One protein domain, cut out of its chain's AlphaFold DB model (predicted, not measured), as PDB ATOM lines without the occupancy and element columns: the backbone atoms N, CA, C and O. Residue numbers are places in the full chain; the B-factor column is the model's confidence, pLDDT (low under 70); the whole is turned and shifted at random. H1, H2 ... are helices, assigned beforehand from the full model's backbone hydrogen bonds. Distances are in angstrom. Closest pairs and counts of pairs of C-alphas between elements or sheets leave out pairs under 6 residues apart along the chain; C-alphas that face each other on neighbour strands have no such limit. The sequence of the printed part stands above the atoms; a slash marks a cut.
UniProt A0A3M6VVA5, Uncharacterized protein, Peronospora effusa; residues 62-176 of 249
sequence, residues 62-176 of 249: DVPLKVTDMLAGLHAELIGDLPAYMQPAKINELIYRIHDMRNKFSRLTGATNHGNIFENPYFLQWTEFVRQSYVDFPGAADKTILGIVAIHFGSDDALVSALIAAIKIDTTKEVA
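AT A GLANCE: This is residues 62 to 176 of the 249 residues of an uncharacterized protein of Peronospora effusa (UniProt A0A3M6VVA5). Four helices, H1 to H4, make a partly crossed up-and-down bundle, each running against the one before, with H4 in the middle; H5 turns off the end of H4, with short H6 at its far end. Printed are 115 residues with six named helices, H1 to H6, all helix; compact, radius of gyration of the C-alphas 14.9 A, spans 46 by 29 by 24 A.

IN THESE COORDINATES: H1, residues 66 to 79, begins at C-alpha 66 (27.151, -118.887, 16.360). H2 is 87 to 110, 34.1 A long; H3 123 to 132; H4 138 to 153, 23.4 A; H5 156 to 167; H6 173 to 176, ending at C-alpha 176 (15.633, -131.022, 6.348).

HOW THE PARTS SIT: H1 touches H4, closest C-alphas Val 67 and Gly 147, 5.6 A, at a shallow tilt of 23 degrees, opposite ways. H2 and H3 form a hairpin, closest C-alphas Met 101 and Val 130, 6.6 A. H4 and H5 touch only at the corner. O i to N i+4 pairs are within hydrogen-bond range throughout H1, H3 and H5, in 19 of 20 in H2 and 10 of 12 in H4; H6 is too short.

THE WHOLE: The printed part has no cut. The H2 to H3 link is long. Residues 62 to 82 are under pLDDT 70.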
ATOM      1  N   ASP A  62      30.414-113.654   6.410       40.97
ATOM      2  CA  ASP A  62      29.508-113.678   7.549       40.97
ATOM      3  C   ASP A  62      29.196-115.146   7.899       40.97
ATOM      4  O   ASP A  62      28.053-115.592   7.869       40.97
ATOM      5  N   VAL A  63      30.252-115.942   8.141       42.62
ATOM      6  CA  VAL A  63      30.157-117.277   8.716       42.62
ATOM      7  C   VAL A  63      29.383-117.044   9.998       42.62
ATOM      8  O   VAL A  63      29.891-116.297  10.839       42.62
ATOM      9  N   PRO A  64      28.173-117.611  10.160       46.62
ATOM     10  CA  PRO A  64      27.336-117.260  11.287       46.62
ATOM     11  C   PRO A  64      28.139-117.516  12.555       46.62
ATOM     12  O   PRO A  64      28.444-118.668  12.881       46.62
ATOM     13  N   LEU A  65      28.502-116.432  13.248       40.47
ATOM     14  CA  LEU A  65      29.385-116.385  14.423       40.47
ATOM     15  C   LEU A  65      28.959-117.343  15.555       40.47
ATOM     16  O   LEU A  65      29.695-117.560  16.507       40.47
ATOM     17  N   LYS A  66      27.794-117.977  15.419       59.03
ATOM     18  CA  LYS A  66      27.151-118.887  16.360       59.03
ATOM     19  C   LYS A  66      27.430-120.369  16.126       59.03
ATOM     20  O   LYS A  66      27.180-121.164  17.023       59.03
ATOM     21  N   VAL A  67      27.942-120.801  14.969       49.09
ATOM     22  CA  VAL A  67      28.191-122.245  14.749       49.09
ATOM     23  C   VAL A  67      29.407-122.732  15.543       49.09
ATOM     24  O   VAL A  67      29.402-123.842  16.078       49.09
ATOM     25  N   THR A  68      30.429-121.889  15.678       51.03
ATOM     26  CA  THR A  68      31.563-122.131  16.580       51.03
ATOM     27  C   THR A  68      31.110-122.190  18.034       51.03
ATOM     28  O   THR A  68      31.535-123.092  18.754       51.03
ATOM     29  N   ASP A  69      30.182-121.317  18.431       60.34
ATOM     30  CA  ASP A  69      29.583-121.315  19.769       60.34
ATOM     31  C   ASP A  69      28.678-122.529  19.990       60.34
ATOM     32  O   ASP A  69      28.674-123.105  21.072       60.34
ATOM     33  N   MET A  70      27.967-122.993  18.959       58.16
ATOM     34  CA  MET A  70      27.153-124.205  19.016       58.16
ATOM     35  C   MET A  70      28.024-125.448  19.193       58.16
ATOM     36  O   MET A  70      27.718-126.301  20.024       58.16
ATOM     37  N   LEU A  71      29.130-125.551  18.450       60.69
ATOM     38  CA  LEU A  71      30.086-126.641  18.621       60.69
ATOM     39  C   LEU A  71      30.799-126.543  19.977       60.69
ATOM     40  O   LEU A  71      31.010-127.562  20.625       60.69
ATOM     41  N   ALA A  72      31.131-125.343  20.457       62.59
ATOM     42  CA  ALA A  72      31.694-125.140  21.793       62.59
ATOM     43  C   ALA A  72      30.694-125.499  22.911       62.59
ATOM     44  O   ALA A  72      31.055-126.179  23.870       62.59
ATOM     45  N   GLY A  73      29.425-125.119  22.763       61.84
ATOM     46  CA  GLY A  73      28.336-125.477  23.672       61.84
ATOM     47  C   GLY A  73      28.052-126.978  23.674       61.84
ATOM     48  O   GLY A  73      27.819-127.551  24.733       61.84
ATOM     49  N   LEU A  74      28.167-127.636  22.516       63.22
ATOM     50  CA  LEU A  74      28.092-129.090  22.408       63.22
ATOM     51  C   LEU A  74      29.218-129.776  23.190       63.22
ATOM     52  O   LEU A  74      28.967-130.747  23.899       63.22
ATOM     53  N   HIS A  75      30.447-129.255  23.100       63.19
ATOM     54  CA  HIS A  75      31.545-129.732  23.938       63.19
ATOM     55  C   HIS A  75      31.188-129.582  25.425       63.19
ATOM     56  O   HIS A  75      31.313-130.548  26.170       63.19
ATOM     57  N   ALA A  76      30.684-128.425  25.861       63.75
ATOM     58  CA  ALA A  76      30.315-128.205  27.262       63.75
ATOM     59  C   ALA A  76      29.196-129.146  27.758       63.75
ATOM     60  O   ALA A  76      29.299-129.678  28.861       63.75
ATOM     61  N   GLU A  77      28.166-129.394  26.942       66.31
ATOM     62  CA  GLU A  77      27.031-130.278  27.261       66.31
ATOM     63  C   GLU A  77      27.452-131.755  27.349       66.31
ATOM     64  O   GLU A  77      27.060-132.457  28.274       66.31
ATOM     65  N   LEU A  78      28.304-132.222  26.432       64.00
ATOM     66  CA  LEU A  78      28.771-133.615  26.404       64.00
ATOM     67  C   LEU A  78      29.823-133.931  27.472       64.00
ATOM     68  O   LEU A  78      30.035-135.096  27.815       64.00
ATOM     69  N   ILE A  79      30.538-132.913  27.948       65.75
ATOM     70  CA  ILE A  79      31.703-133.079  28.818       65.75
ATOM     71  C   ILE A  79      31.380-132.709  30.275       65.75
ATOM     72  O   ILE A  79      32.006-133.258  31.180       65.75
ATOM     73  N   GLY A  80      30.392-131.838  30.519       66.19
ATOM     74  CA  GLY A  80      30.063-131.288  31.841       66.19
ATOM     75  C   GLY A  80      29.785-132.327  32.932       66.19
ATOM     76  O   GLY A  80      30.181-132.114  34.077       66.19
ATOM     77  N   ASP A  81      29.206-133.472  32.570       65.88
ATOM     78  CA  ASP A  81      28.836-134.536  33.515       65.88
ATOM     79  C   ASP A  81      29.961-135.558  33.781       65.88
ATOM     80  O   ASP A  81      29.810-136.468  34.599       65.88
ATOM     81  N   LEU A  82      31.112-135.435  33.109       63.78
ATOM     82  CA  LEU A  82      32.214-136.390  33.240       63.78
ATOM     83  C   LEU A  82      33.177-136.027  34.381       63.78
ATOM     84  O   LEU A  82      33.493-134.849  34.578       63.78
ATOM     85  N   PRO A  83      33.764-137.024  35.075       72.06
ATOM     86  CA  PRO A  83      34.844-136.788  36.026       72.06
ATOM     87  C   PRO A  83      36.005-136.010  35.389       72.06
ATOM     88  O   PRO A  83      36.431-136.331  34.278       72.06
ATOM     89  N   ALA A  84      36.574-135.035  36.109       76.69
ATOM     90  CA  ALA A  84      37.587-134.105  35.587       76.69
ATOM     91  C   ALA A  84      38.785-134.785  34.890       76.69
ATOM     92  O   ALA A  84      39.300-134.276  33.899       76.69
ATOM     93  N   TYR A  85      39.207-135.962  35.364       71.62
ATOM     94  CA  TYR A  85      40.323-136.717  34.779       71.62
ATOM     95  C   TYR A  85      39.986-137.382  33.430       71.62
ATOM     96  O   TYR A  85      40.890-137.717  32.672       71.62
ATOM     97  N   MET A  86      38.702-137.582  33.119       63.12
ATOM     98  CA  MET A  86      38.230-138.204  31.876       63.12
ATOM     99  C   MET A  86      37.975-137.171  30.767       63.12
ATOM    100  O   MET A  86      37.945-137.519  29.584       63.12
ATOM    101  N   GLN A  87      37.848-135.893  31.126       74.31
ATOM    102  CA  GLN A  87      37.490-134.834  30.185       74.31
ATOM    103  C   GLN A  87      38.516-134.601  29.064       74.31
ATOM    104  O   GLN A  87      38.090-134.537  27.913       74.31
ATOM    105  N   PRO A  88      39.847-134.562  29.303       73.50
ATOM    106  CA  PRO A  88      40.817-134.331  28.226       73.50
ATOM    107  C   PRO A  88      40.800-135.420  27.143       73.50
ATOM    108  O   PRO A  88      40.874-135.124  25.951       73.50
ATOM    109  N   ALA A  89      40.658-136.688  27.544       71.19
ATOM    110  CA  ALA A  89      40.586-137.805  26.606       71.19
ATOM    111  C   ALA A  89      39.305-137.743  25.762       71.19
ATOM    112  O   ALA A  89      39.358-137.944  24.546       71.19
ATOM    113  N   LYS A  90      38.170-137.403  26.388       73.44
ATOM    114  CA  LYS A  90      36.890-137.276  25.687       73.44
ATOM    115  C   LYS A  90      36.849-136.069  24.750       73.44
ATOM    116  O   LYS A  90      36.321-136.188  23.649       73.44
ATOM    117  N   ILE A  91      37.462-134.949  25.141       69.81
ATOM    118  CA  ILE A  91      37.646-133.769  24.283       69.81
ATOM    119  C   ILE A  91      38.403-134.156  23.011       69.81
ATOM    120  O   ILE A  91      37.920-133.895  21.912       69.81
ATOM    121  N   ASN A  92      39.550-134.826  23.146       70.56
ATOM    122  CA  ASN A  92      40.346-135.246  21.993       70.56
ATOM    123  C   ASN A  92      39.558-136.196  21.082       70.56
ATOM    124  O   ASN A  92      39.541-136.012  19.867       70.56
ATOM    125  N   GLU A  93      38.864-137.179  21.659       75.38
ATOM    126  CA  GLU A  93      38.002-138.092  20.907       75.38
ATOM    127  C   GLU A  93      36.911-137.339  20.124       75.38
ATOM    128  O   GLU A  93      36.702-137.608  18.941       75.38
ATOM    129  N   LEU A  94      36.243-136.372  20.755       73.38
ATOM    130  CA  LEU A  94      35.188-135.572  20.137       73.38
ATOM    131  C   LEU A  94      35.730-134.682  19.009       73.38
ATOM    132  O   LEU A  94      35.130-134.633  17.936       73.38
ATOM    133  N   ILE A  95      36.905-134.074  19.191       72.69
ATOM    134  CA  ILE A  95      37.602-133.314  18.141       72.69
ATOM    135  C   ILE A  95      37.885-134.207  16.928       72.69
ATOM    136  O   ILE A  95      37.566-133.827  15.798       72.69
ATOM    137  N   TYR A  96      38.439-135.407  17.139       77.25
ATOM    138  CA  TYR A  96      38.699-136.352  16.048       77.25
ATOM    139  C   TYR A  96      37.414-136.772  15.335       77.25
ATOM    140  O   TYR A  96      37.385-136.823  14.104       77.25
ATOM    141  N   ARG A  97      36.340-137.030  16.087       80.00
ATOM    142  CA  ARG A  97      35.035-137.402  15.531       80.00
ATOM    143  C   ARG A  97      34.443-136.279  14.683       80.00
ATOM    144  O   ARG A  97      34.065-136.531  13.544       80.00
ATOM    145  N   ILE A  98      34.399-135.045  15.190       78.12
ATOM    146  CA  ILE A  98      33.885-133.884  14.442       78.12
ATOM    147  C   ILE A  98      34.724-133.651  13.179       78.12
ATOM    148  O   ILE A  98      34.177-133.399  12.104       78.12
ATOM    149  N   HIS A  99      36.049-133.793  13.279       80.12
ATOM    150  CA  HIS A  99      36.946-133.691  12.133       80.12
ATOM    151  C   HIS A  99      36.654-134.760  11.065       80.12
ATOM    152  O   HIS A  99      36.560-134.428   9.883       80.12
ATOM    153  N   ASP A 100      36.459-136.024  11.459       86.81
ATOM    154  CA  ASP A 100      36.074-137.106  10.540       86.81
ATOM    155  C   ASP A 100      34.701-136.851   9.898       86.81
ATOM    156  O   ASP A 100      34.559-136.959   8.679       86.81
ATOM    157  N   MET A 101      33.707-136.422  10.683       89.94
ATOM    158  CA  MET A 101      32.371-136.072  10.183       89.94
ATOM    159  C   MET A 101      32.425-134.958   9.137       89.94
ATOM    160  O   MET A 101      31.803-135.085   8.079       89.94
ATOM    161  N   ARG A 102      33.197-133.898   9.398       85.81
ATOM    162  CA  ARG A 102      33.394-132.784   8.462       85.81
ATOM    163  C   ARG A 102      34.120-133.229   7.195       85.81
ATOM    164  O   ARG A 102      33.726-132.836   6.104       85.81
ATOM    165  N   ASN A 103      35.151-134.061   7.316       86.50
ATOM    166  CA  ASN A 103      35.892-134.565   6.158       86.50
ATOM    167  C   ASN A 103      35.058-135.516   5.295       86.50
ATOM    168  O   ASN A 103      35.200-135.543   4.077       86.50
ATOM    169  N   LYS A 104      34.177-136.310   5.909       90.06
ATOM    170  CA  LYS A 104      33.206-137.126   5.172       90.06
ATOM    171  C   LYS A 104      32.183-136.254   4.462       90.06
ATOM    172  O   LYS A 104      31.904-136.506   3.295       90.06
ATOM    173  N   PHE A 105      31.698-135.204   5.124       89.50
ATOM    174  CA  PHE A 105      30.801-134.229   4.508       89.50
ATOM    175  C   PHE A 105      31.457-133.512   3.318       89.50
ATOM    176  O   PHE A 105      30.861-133.433   2.249       89.50
ATOM    177  N   SER A 106      32.712-133.065   3.443       84.19
ATOM    178  CA  SER A 106      33.401-132.332   2.369       84.19
ATOM    179  C   SER A 106      33.620-133.163   1.099       84.19
ATOM    180  O   SER A 106      33.692-132.615   0.001       84.19
ATOM    181  N   ARG A 107      33.666-134.497   1.207       84.81
ATOM    182  CA  ARG A 107      33.683-135.394   0.037       84.81
ATOM    183  C   ARG A 107      32.361-135.379  -0.725       84.81
ATOM    184  O   ARG A 107      32.371-135.540  -1.941       84.81
ATOM    185  N   LEU A 108      31.242-135.165  -0.032       84.25
ATOM    186  CA  LEU A 108      29.927-135.040  -0.659       84.25
ATOM    187  C   LEU A 108      29.817-133.748  -1.470       84.25
ATOM    188  O   LEU A 108      29.204-133.749  -2.533       84.25
ATOM    189  N   THR A 109      30.435-132.673  -0.975       75.81
ATOM    190  CA  THR A 109      30.416-131.346  -1.602       75.81
ATOM    191  C   THR A 109      31.497-131.183  -2.670       75.81
ATOM    192  O   THR A 109      31.306-130.445  -3.620       75.81
ATOM    193  N   GLY A 110      32.643-131.863  -2.549       67.19
ATOM    194  CA  GLY A 110      33.721-131.816  -3.547       67.19
ATOM    195  C   GLY A 110      33.449-132.648  -4.806       67.19
ATOM    196  O   GLY A 110      34.086-132.435  -5.832       67.19
ATOM    197  N   ALA A 111      32.503-133.590  -4.742       60.03
ATOM    198  CA  ALA A 111      32.111-134.449  -5.861       60.03
ATOM    199  C   ALA A 111      30.989-133.854  -6.743       60.03
ATOM    200  O   ALA A 111      30.441-134.554  -7.598       60.03
ATOM    201  N   THR A 112      30.578-132.599  -6.530       53.91
ATOM    202  CA  THR A 112      29.329-132.072  -7.097       53.91
ATOM    203  C   THR A 112      29.452-131.666  -8.565       53.91
ATOM    204  O   THR A 112      29.769-130.528  -8.892       53.91
ATOM    205  N   ASN A 113      29.049-132.593  -9.436       55.00
ATOM    206  CA  ASN A 113      28.281-132.288 -10.651       55.00
ATOM    207  C   ASN A 113      26.754-132.305 -10.374       55.00
ATOM    208  O   ASN A 113      25.951-132.234 -11.302       55.00
ATOM    209  N   HIS A 114      26.346-132.443  -9.105       51.50
ATOM    210  CA  HIS A 114      24.964-132.592  -8.640       51.50
ATOM    211  C   HIS A 114      24.598-131.363  -7.804       51.50
ATOM    212  O   HIS A 114      25.205-131.177  -6.758       51.50
ATOM    213  N   GLY A 115      23.665-130.537  -8.280       65.56
ATOM    214  CA  GLY A 115      23.296-129.226  -7.725       65.56
ATOM    215  C   GLY A 115      23.312-129.090  -6.195       65.56
ATOM    216  O   GLY A 115      24.331-128.728  -5.614       65.56
ATOM    217  N   ASN A 116      22.163-129.275  -5.539       74.12
ATOM    218  CA  ASN A 116      22.026-129.081  -4.091       74.12
ATOM    219  C   ASN A 116      22.552-130.312  -3.321       74.12
ATOM    220  O   ASN A 116      22.232-131.443  -3.675       74.12
ATOM    221  N   ILE A 117      23.300-130.123  -2.224       85.31
ATOM    222  CA  ILE A 117      23.853-131.217  -1.400       85.31
ATOM    223  C   ILE A 117      22.789-132.202  -0.895       85.31
ATOM    224  O   ILE A 117      23.066-133.390  -0.755       85.31
ATOM    225  N   PHE A 118      21.561-131.737  -0.665       87.25
ATOM    226  CA  PHE A 118      20.453-132.585  -0.220       87.25
ATOM    227  C   PHE A 118      19.945-133.545  -1.309       87.25
ATOM    228  O   PHE A 118      19.262-134.515  -0.997       87.25
ATOM    229  N   GLU A 119      20.287-133.311  -2.576       82.56
ATOM    230  CA  GLU A 119      20.002-134.228  -3.687       82.56
ATOM    231  C   GLU A 119      21.094-135.294  -3.840       82.56
ATOM    232  O   GLU A 119      20.923-136.271  -4.570       82.56
ATOM    233  N   ASN A 120      22.224-135.139  -3.140       85.50
ATOM    234  CA  ASN A 120      23.282-136.132  -3.144       85.50
ATOM    235  C   ASN A 120      22.798-137.401  -2.409       85.50
ATOM    236  O   ASN A 120      22.492-137.337  -1.213       85.50
ATOM    237  N   PRO A 121      22.780-138.583  -3.059       82.31
ATOM    238  CA  PRO A 121      22.273-139.822  -2.457       82.31
ATOM    239  C   PRO A 121      23.064-140.283  -1.220       82.31
ATOM    240  O   PRO A 121      22.582-141.101  -0.434       82.31
ATOM    241  N   TYR A 122      24.274-139.763  -1.018       89.19
ATOM    242  CA  TYR A 122      25.103-140.054   0.149       89.19
ATOM    243  C   TYR A 122      24.840-139.114   1.335       89.19
ATOM    244  O   TYR A 122      25.349-139.372   2.426       89.19
ATOM    245  N   PHE A 123      24.024-138.063   1.174       91.50
ATOM    246  CA  PHE A 123      23.695-137.142   2.265       91.50
ATOM    247  C   PHE A 123      23.013-137.867   3.432       91.50
ATOM    248  O   PHE A 123      23.475-137.772   4.568       91.50
ATOM    249  N   LEU A 124      21.977-138.669   3.163       92.50
ATOM    250  CA  LEU A 124      21.273-139.415   4.215       92.50
ATOM    251  C   LEU A 124      22.193-140.410   4.932       92.50
ATOM    252  O   LEU A 124      22.164-140.492   6.159       92.50
ATOM    253  N   GLN A 125      23.066-141.094   4.187       92.75
ATOM    254  CA  GLN A 125      24.058-142.010   4.760       92.75
ATOM    255  C   GLN A 125      25.023-141.281   5.699       92.75
ATOM    256  O   GLN A 125      25.336-141.777   6.779       92.75
ATOM    257  N   TRP A 126      25.464-140.080   5.323       94.62
ATOM    258  CA  TRP A 126      26.291-139.254   6.191       94.62
ATOM    259  C   TRP A 126      25.540-138.794   7.445       94.62
ATOM    260  O   TRP A 126      26.101-138.879   8.535       94.62
ATOM    261  N   THR A 127      24.269-138.381   7.340       93.81
ATOM    262  CA  THR A 127      23.489-138.002   8.535       93.81
ATOM    263  C   THR A 127      23.332-139.168   9.509       93.81
ATOM    264  O   THR A 127      23.450-138.981  10.717       93.81
ATOM    265  N   GLU A 128      23.138-140.382   8.994       92.31
ATOM    266  CA  GLU A 128      23.042-141.585   9.814       92.31
ATOM    267  C   GLU A 128      24.381-141.935  10.473       92.31
ATOM    268  O   GLU A 128      24.435-142.209  11.669       92.31
ATOM    269  N   PHE A 129      25.488-141.811   9.735       91.88
ATOM    270  CA  PHE A 129      26.833-141.939  10.297       91.88
ATOM    271  C   PHE A 129      27.077-140.963  11.465       91.88
ATOM    272  O   PHE A 129      27.656-141.344  12.490       91.88
ATOM    273  N   VAL A 130      26.619-139.712  11.345       91.69
ATOM    274  CA  VAL A 130      26.717-138.736  12.441       91.69
ATOM    275  C   VAL A 130      25.862-139.174  13.632       91.69
ATOM    276  O   VAL A 130      26.364-139.185  14.752       91.69
ATOM    277  N   ARG A 131      24.611-139.607  13.422       89.88
ATOM    278  CA  ARG A 131      23.740-140.087  14.515       89.88
ATOM    279  C   ARG A 131      24.326-141.280  15.258       89.88
ATOM    280  O   ARG A 131      24.350-141.273  16.484       89.88
ATOM    281  N   GLN A 132      24.889-142.248  14.541       87.81
ATOM    282  CA  GLN A 132      25.565-143.400  15.147       87.81
ATOM    283  C   GLN A 132      26.798-143.000  15.966       87.81
ATOM    284  O   GLN A 132      27.152-143.681  16.925       87.81
ATOM    285  N   SER A 133      27.426-141.869  15.637       82.88
ATOM    286  CA  SER A 133      28.539-141.320  16.419       82.88
ATOM    287  C   SER A 133      28.100-140.697  17.753       82.88
ATOM    288  O   SER A 133      28.954-140.464  18.606       82.88
ATOM    289  N   TYR A 134      26.796-140.468  17.943       80.25
ATOM    290  CA  TYR A 134      26.184-139.875  19.134       80.25
ATOM    291  C   TYR A 134      24.977-140.694  19.625       80.25
ATOM    292  O   TYR A 134      23.983-140.120  20.066       80.25
ATOM    293  N   VAL A 135      25.040-142.029  19.557       77.50
ATOM    294  CA  VAL A 135      23.926-142.903  19.984       77.50
ATOM    295  C   VAL A 135      23.483-142.634  21.429       77.50
ATOM    296  O   VAL A 135      22.289-142.640  21.718       77.50
ATOM    297  N   ASP A 136      24.432-142.292  22.302       71.88
ATOM    298  CA  ASP A 136      24.177-141.961  23.709       71.88
ATOM    299  C   ASP A 136      23.705-140.505  23.912       71.88
ATOM    300  O   ASP A 136      23.254-140.137  24.993       71.88
ATOM    301  N   PHE A 137      23.788-139.665  22.871       70.69
ATOM    302  CA  PHE A 137      23.499-138.228  22.915       70.69
ATOM    303  C   PHE A 137      22.757-137.765  21.649       70.69
ATOM    304  O   PHE A 137      23.272-136.943  20.887       70.69
ATOM    305  N   PRO A 138      21.530-138.243  21.389       64.56
ATOM    306  CA  PRO A 138      20.836-137.975  20.126       64.56
ATOM    307  C   PRO A 138      20.620-136.475  19.851       64.56
ATOM    308  O   PRO A 138      20.705-136.045  18.702       64.56
ATOM    309  N   GLY A 139      20.443-135.650  20.893       72.19
ATOM    310  CA  GLY A 139      20.361-134.189  20.757       72.19
ATOM    311  C   GLY A 139      21.653-133.528  20.251       72.19
ATOM    312  O   GLY A 139      21.600-132.447  19.667       72.19
ATOM    313  N   ALA A 140      22.807-134.178  20.424       78.31
ATOM    314  CA  ALA A 140      24.093-133.709  19.919       78.31
ATOM    315  C   ALA A 140      24.281-133.982  18.421       78.31
ATOM    316  O   ALA A 140      24.950-133.208  17.728       78.31
ATOM    317  N   ALA A 141      23.673-135.058  17.913       85.44
ATOM    318  CA  ALA A 141      23.780-135.441  16.512       85.44
ATOM    319  C   ALA A 141      23.186-134.373  15.593       85.44
ATOM    320  O   ALA A 141      23.883-133.871  14.715       85.44
ATOM    321  N   ASP A 142      21.929-133.983  15.822       84.75
ATOM    322  CA  ASP A 142      21.241-133.024  14.951       84.75
ATOM    323  C   ASP A 142      21.887-131.628  15.020       84.75
ATOM    324  O   ASP A 142      22.045-130.985  13.983       84.75
ATOM    325  N   LYS A 143      22.377-131.197  16.196       84.19
ATOM    326  CA  LYS A 143      23.196-129.973  16.329       84.19
ATOM    327  C   LYS A 143      24.493-130.067  15.520       84.19
ATOM    328  O   LYS A 143      24.862-129.118  14.834       84.19
ATOM    329  N   THR A 144      25.179-131.211  15.561       86.75
ATOM    330  CA  THR A 144      26.415-131.423  14.788       86.75
ATOM    331  C   THR A 144      26.145-131.408  13.286       86.75
ATOM    332  O   THR A 144      26.874-130.754  12.540       86.75
ATOM    333  N   ILE A 145      25.090-132.096  12.839       91.25
ATOM    334  CA  ILE A 145      24.660-132.108  11.436       91.25
ATOM    335  C   ILE A 145      24.360-130.679  10.987       91.25
ATOM    336  O   ILE A 145      24.931-130.229   9.994       91.25
ATOM    337  N   LEU A 146      23.524-129.955  11.739       90.69
ATOM    338  CA  LEU A 146      23.176-128.568  11.447       90.69
ATOM    339  C   LEU A 146      24.426-127.692  11.359       90.69
ATOM    340  O   LEU A 146      24.571-126.952  10.397       90.69
ATOM    341  N   GLY A 147      25.354-127.812  12.311       87.00
ATOM    342  CA  GLY A 147      26.569-126.999  12.343       87.00
ATOM    343  C   GLY A 147      27.469-127.231  11.136       87.00
ATOM    344  O   GLY A 147      27.911-126.279  10.499       87.00
ATOM    345  N   ILE A 148      27.707-128.492  10.770       88.62
ATOM    346  CA  ILE A 148      28.526-128.819   9.595       88.62
ATOM    347  C   ILE A 148      27.860-128.311   8.306       88.62
ATOM    348  O   ILE A 148      28.539-127.736   7.454       88.62
ATOM    349  N   VAL A 149      26.541-128.476   8.178       90.12
ATOM    350  CA  VAL A 149      25.777-127.993   7.018       90.12
ATOM    351  C   VAL A 149      25.767-126.459   6.960       90.12
ATOM    352  O   VAL A 149      25.998-125.889   5.897       90.12
ATOM    353  N   ALA A 150      25.578-125.777   8.090       88.31
ATOM    354  CA  ALA A 150      25.601-124.319   8.187       88.31
ATOM    355  C   ALA A 150      26.964-123.732   7.790       88.31
ATOM    356  O   ALA A 150      27.012-122.777   7.019       88.31
ATOM    357  N   ILE A 151      28.071-124.346   8.233       84.00
ATOM    358  CA  ILE A 151      29.434-123.954   7.825       84.00
ATOM    359  C   ILE A 151      29.603-124.035   6.306       84.00
ATOM    360  O   ILE A 151      30.259-123.184   5.715       84.00
ATOM    361  N   HIS A 152      29.026-125.056   5.671       85.62
ATOM    362  CA  HIS A 152      29.128-125.222   4.226       85.62
ATOM    363  C   HIS A 152      28.391-124.132   3.446       85.62
ATOM    364  O   HIS A 152      28.931-123.628   2.463       85.62
ATOM    365  N   PHE A 153      27.181-123.769   3.877       85.50
ATOM    366  CA  PHE A 153      26.399-122.720   3.221       85.50
ATOM    367  C   PHE A 153      26.904-121.311   3.539       85.50
ATOM    368  O   PHE A 153      26.767-120.415   2.710       85.50
ATOM    369  N   GLY A 154      27.508-121.112   4.711       81.75
ATOM    370  CA  GLY A 154      28.231-119.892   5.063       81.75
ATOM    371  C   GLY A 154      27.365-118.664   5.347       81.75
ATOM    372  O   GLY A 154      27.929-117.634   5.688       81.75
ATOM    373  N   SER A 155      26.036-118.749   5.230       86.94
ATOM    374  CA  SER A 155      25.098-117.700   5.648       86.94
ATOM    375  C   SER A 155      23.724-118.271   6.012       86.94
ATOM    376  O   SER A 155      23.338-119.346   5.540       86.94
ATOM    377  N   ASP A 156      22.970-117.529   6.829       91.25
ATOM    378  CA  ASP A 156      21.611-117.897   7.247       91.25
ATOM    379  C   ASP A 156      20.653-118.019   6.045       91.25
ATOM    380  O   ASP A 156      19.886-118.980   5.960       91.25
ATOM    381  N   ASP A 157      20.726-117.085   5.087       90.75
ATOM    382  CA  ASP A 157      19.889-117.083   3.875       90.75
ATOM    383  C   ASP A 157      20.154-118.321   3.006       90.75
ATOM    384  O   ASP A 157      19.218-119.042   2.643       90.75
ATOM    385  N   ALA A 158      21.431-118.621   2.739       90.94
ATOM    386  CA  ALA A 158      21.812-119.769   1.923       90.94
ATOM    387  C   ALA A 158      21.404-121.090   2.591       90.94
ATOM    388  O   ALA A 158      20.853-121.974   1.930       90.94
ATOM    389  N   LEU A 159      21.614-121.205   3.907       93.06
ATOM    390  CA  LEU A 159      21.229-122.376   4.691       93.06
ATOM    391  C   LEU A 159      19.714-122.601   4.668       93.06
ATOM    392  O   LEU A 159      19.257-123.694   4.324       93.06
ATOM    393  N   VAL A 160      18.924-121.584   5.025       95.12
ATOM    394  CA  VAL A 160      17.461-121.715   5.102       95.12
ATOM    395  C   VAL A 160      16.861-121.958   3.726       95.12
ATOM    396  O   VAL A 160      16.019-122.846   3.587       95.12
ATOM    397  N   SER A 161      17.334-121.257   2.693       94.12
ATOM    398  CA  SER A 161      16.902-121.488   1.313       94.12
ATOM    399  C   SER A 161      17.138-122.938   0.883       94.12
ATOM    400  O   SER A 161      16.246-123.575   0.313       94.12
ATOM    401  N   ALA A 162      18.308-123.496   1.203       93.31
ATOM    402  CA  ALA A 162      18.640-124.871   0.857       93.31
ATOM    403  C   ALA A 162      17.817-125.901   1.653       93.31
ATOM    404  O   ALA A 162      17.365-126.891   1.073       93.31
ATOM    405  N   LEU A 163      17.558-125.656   2.943       95.62
ATOM    406  CA  LEU A 163      16.695-126.503   3.774       95.62
ATOM    407  C   LEU A 163      15.235-126.474   3.304       95.62
ATOM    408  O   LEU A 163      14.608-127.525   3.194       95.62
ATOM    409  N   ILE A 164      14.694-125.301   2.962       95.50
ATOM    410  CA  ILE A 164      13.336-125.168   2.411       95.50
ATOM    411  C   ILE A 164      13.216-125.911   1.077       95.50
ATOM    412  O   ILE A 164      12.196-126.558   0.829       95.50
ATOM    413  N   ALA A 165      14.239-125.849   0.221       93.81
ATOM    414  CA  ALA A 165      14.271-126.636  -1.008       93.81
ATOM    415  C   ALA A 165      14.269-128.145  -0.707       93.81
ATOM    416  O   ALA A 165      13.481-128.882  -1.294       93.81
ATOM    417  N   ALA A 166      15.076-128.593   0.258       93.88
ATOM    418  CA  ALA A 166      15.155-129.999   0.656       93.88
ATOM    419  C   ALA A 166      13.866-130.532   1.306       93.88
ATOM    420  O   ALA A 166      13.520-131.694   1.122       93.88
ATOM    421  N   ILE A 167      13.083-129.684   1.984       95.44
ATOM    422  CA  ILE A 167      11.758-130.057   2.517       95.44
ATOM    423  C   ILE A 167      10.784-130.498   1.406       95.44
ATOM    424  O   ILE A 167       9.843-131.250   1.664       95.44
ATOM    425  N   LYS A 168      11.007-130.055   0.162       93.19
ATOM    426  CA  LYS A 168      10.180-130.411  -1.002       93.19
ATOM    427  C   LYS A 168      10.577-131.745  -1.644       93.19
ATOM    428  O   LYS A 168       9.888-132.190  -2.555       93.19
ATOM    429  N   ILE A 169      11.667-132.367  -1.196       92.19
ATOM    430  CA  ILE A 169      12.167-133.641  -1.714       92.19
ATOM    431  C   ILE A 169      11.734-134.751  -0.755       92.19
ATOM    432  O   ILE A 169      12.123-134.740   0.411       92.19
ATOM    433  N   ASP A 170      10.971-135.738  -1.231       92.69
ATOM    434  CA  ASP A 170      10.374-136.776  -0.372       92.69
ATOM    435  C   ASP A 170      11.394-137.504   0.520       92.69
ATOM    436  O   ASP A 170      11.122-137.757   1.693       92.69
ATOM    437  N   THR A 171      12.589-137.795  -0.001       91.69
ATOM    438  CA  THR A 171      13.635-138.528   0.730       91.69
ATOM    439  C   THR A 171      14.335-137.695   1.803       91.69
ATOM    440  O   THR A 171      14.781-138.255   2.803       91.69
ATOM    441  N   THR A 172      14.445-136.375   1.633       93.38
ATOM    442  CA  THR A 172      15.143-135.491   2.585       93.38
ATOM    443  C   THR A 172      14.213-134.595   3.389       93.38
ATOM    444  O   THR A 172      14.670-133.940   4.328       93.38
ATOM    445  N   LYS A 173      12.905-134.634   3.117       94.69
ATOM    446  CA  LYS A 173      11.883-133.830   3.788       94.69
ATOM    447  C   LYS A 173      11.965-133.886   5.306       94.69
ATOM    448  O   LYS A 173      11.934-132.847   5.964       94.69
ATOM    449  N   GLU A 174      12.073-135.089   5.865       93.38
ATOM    450  CA  GLU A 174      12.103-135.279   7.316       93.38
ATOM    451  C   GLU A 174      13.363-134.668   7.940       93.38
ATOM    452  O   GLU A 174      13.272-133.881   8.884       93.38
ATOM    453  N   VAL A 175      14.542-134.997   7.403       93.12
ATOM    454  CA  VAL A 175      15.809-134.506   7.959       93.12
ATOM    455  C   VAL A 175      15.958-132.998   7.764       93.12
ATOM    456  O   VAL A 175      16.339-132.310   8.704       93.12
ATOM    457  N   ALA A 176      15.582-132.457   6.605       95.06
ATOM    458  CA  ALA A 176      15.633-131.022   6.348       95.06
ATOM    459  C   ALA A 176      14.664-130.245   7.251       95.06
ATOM    460  O   ALA A 176      15.030-129.201   7.789       95.06
TER     461      ALA A 176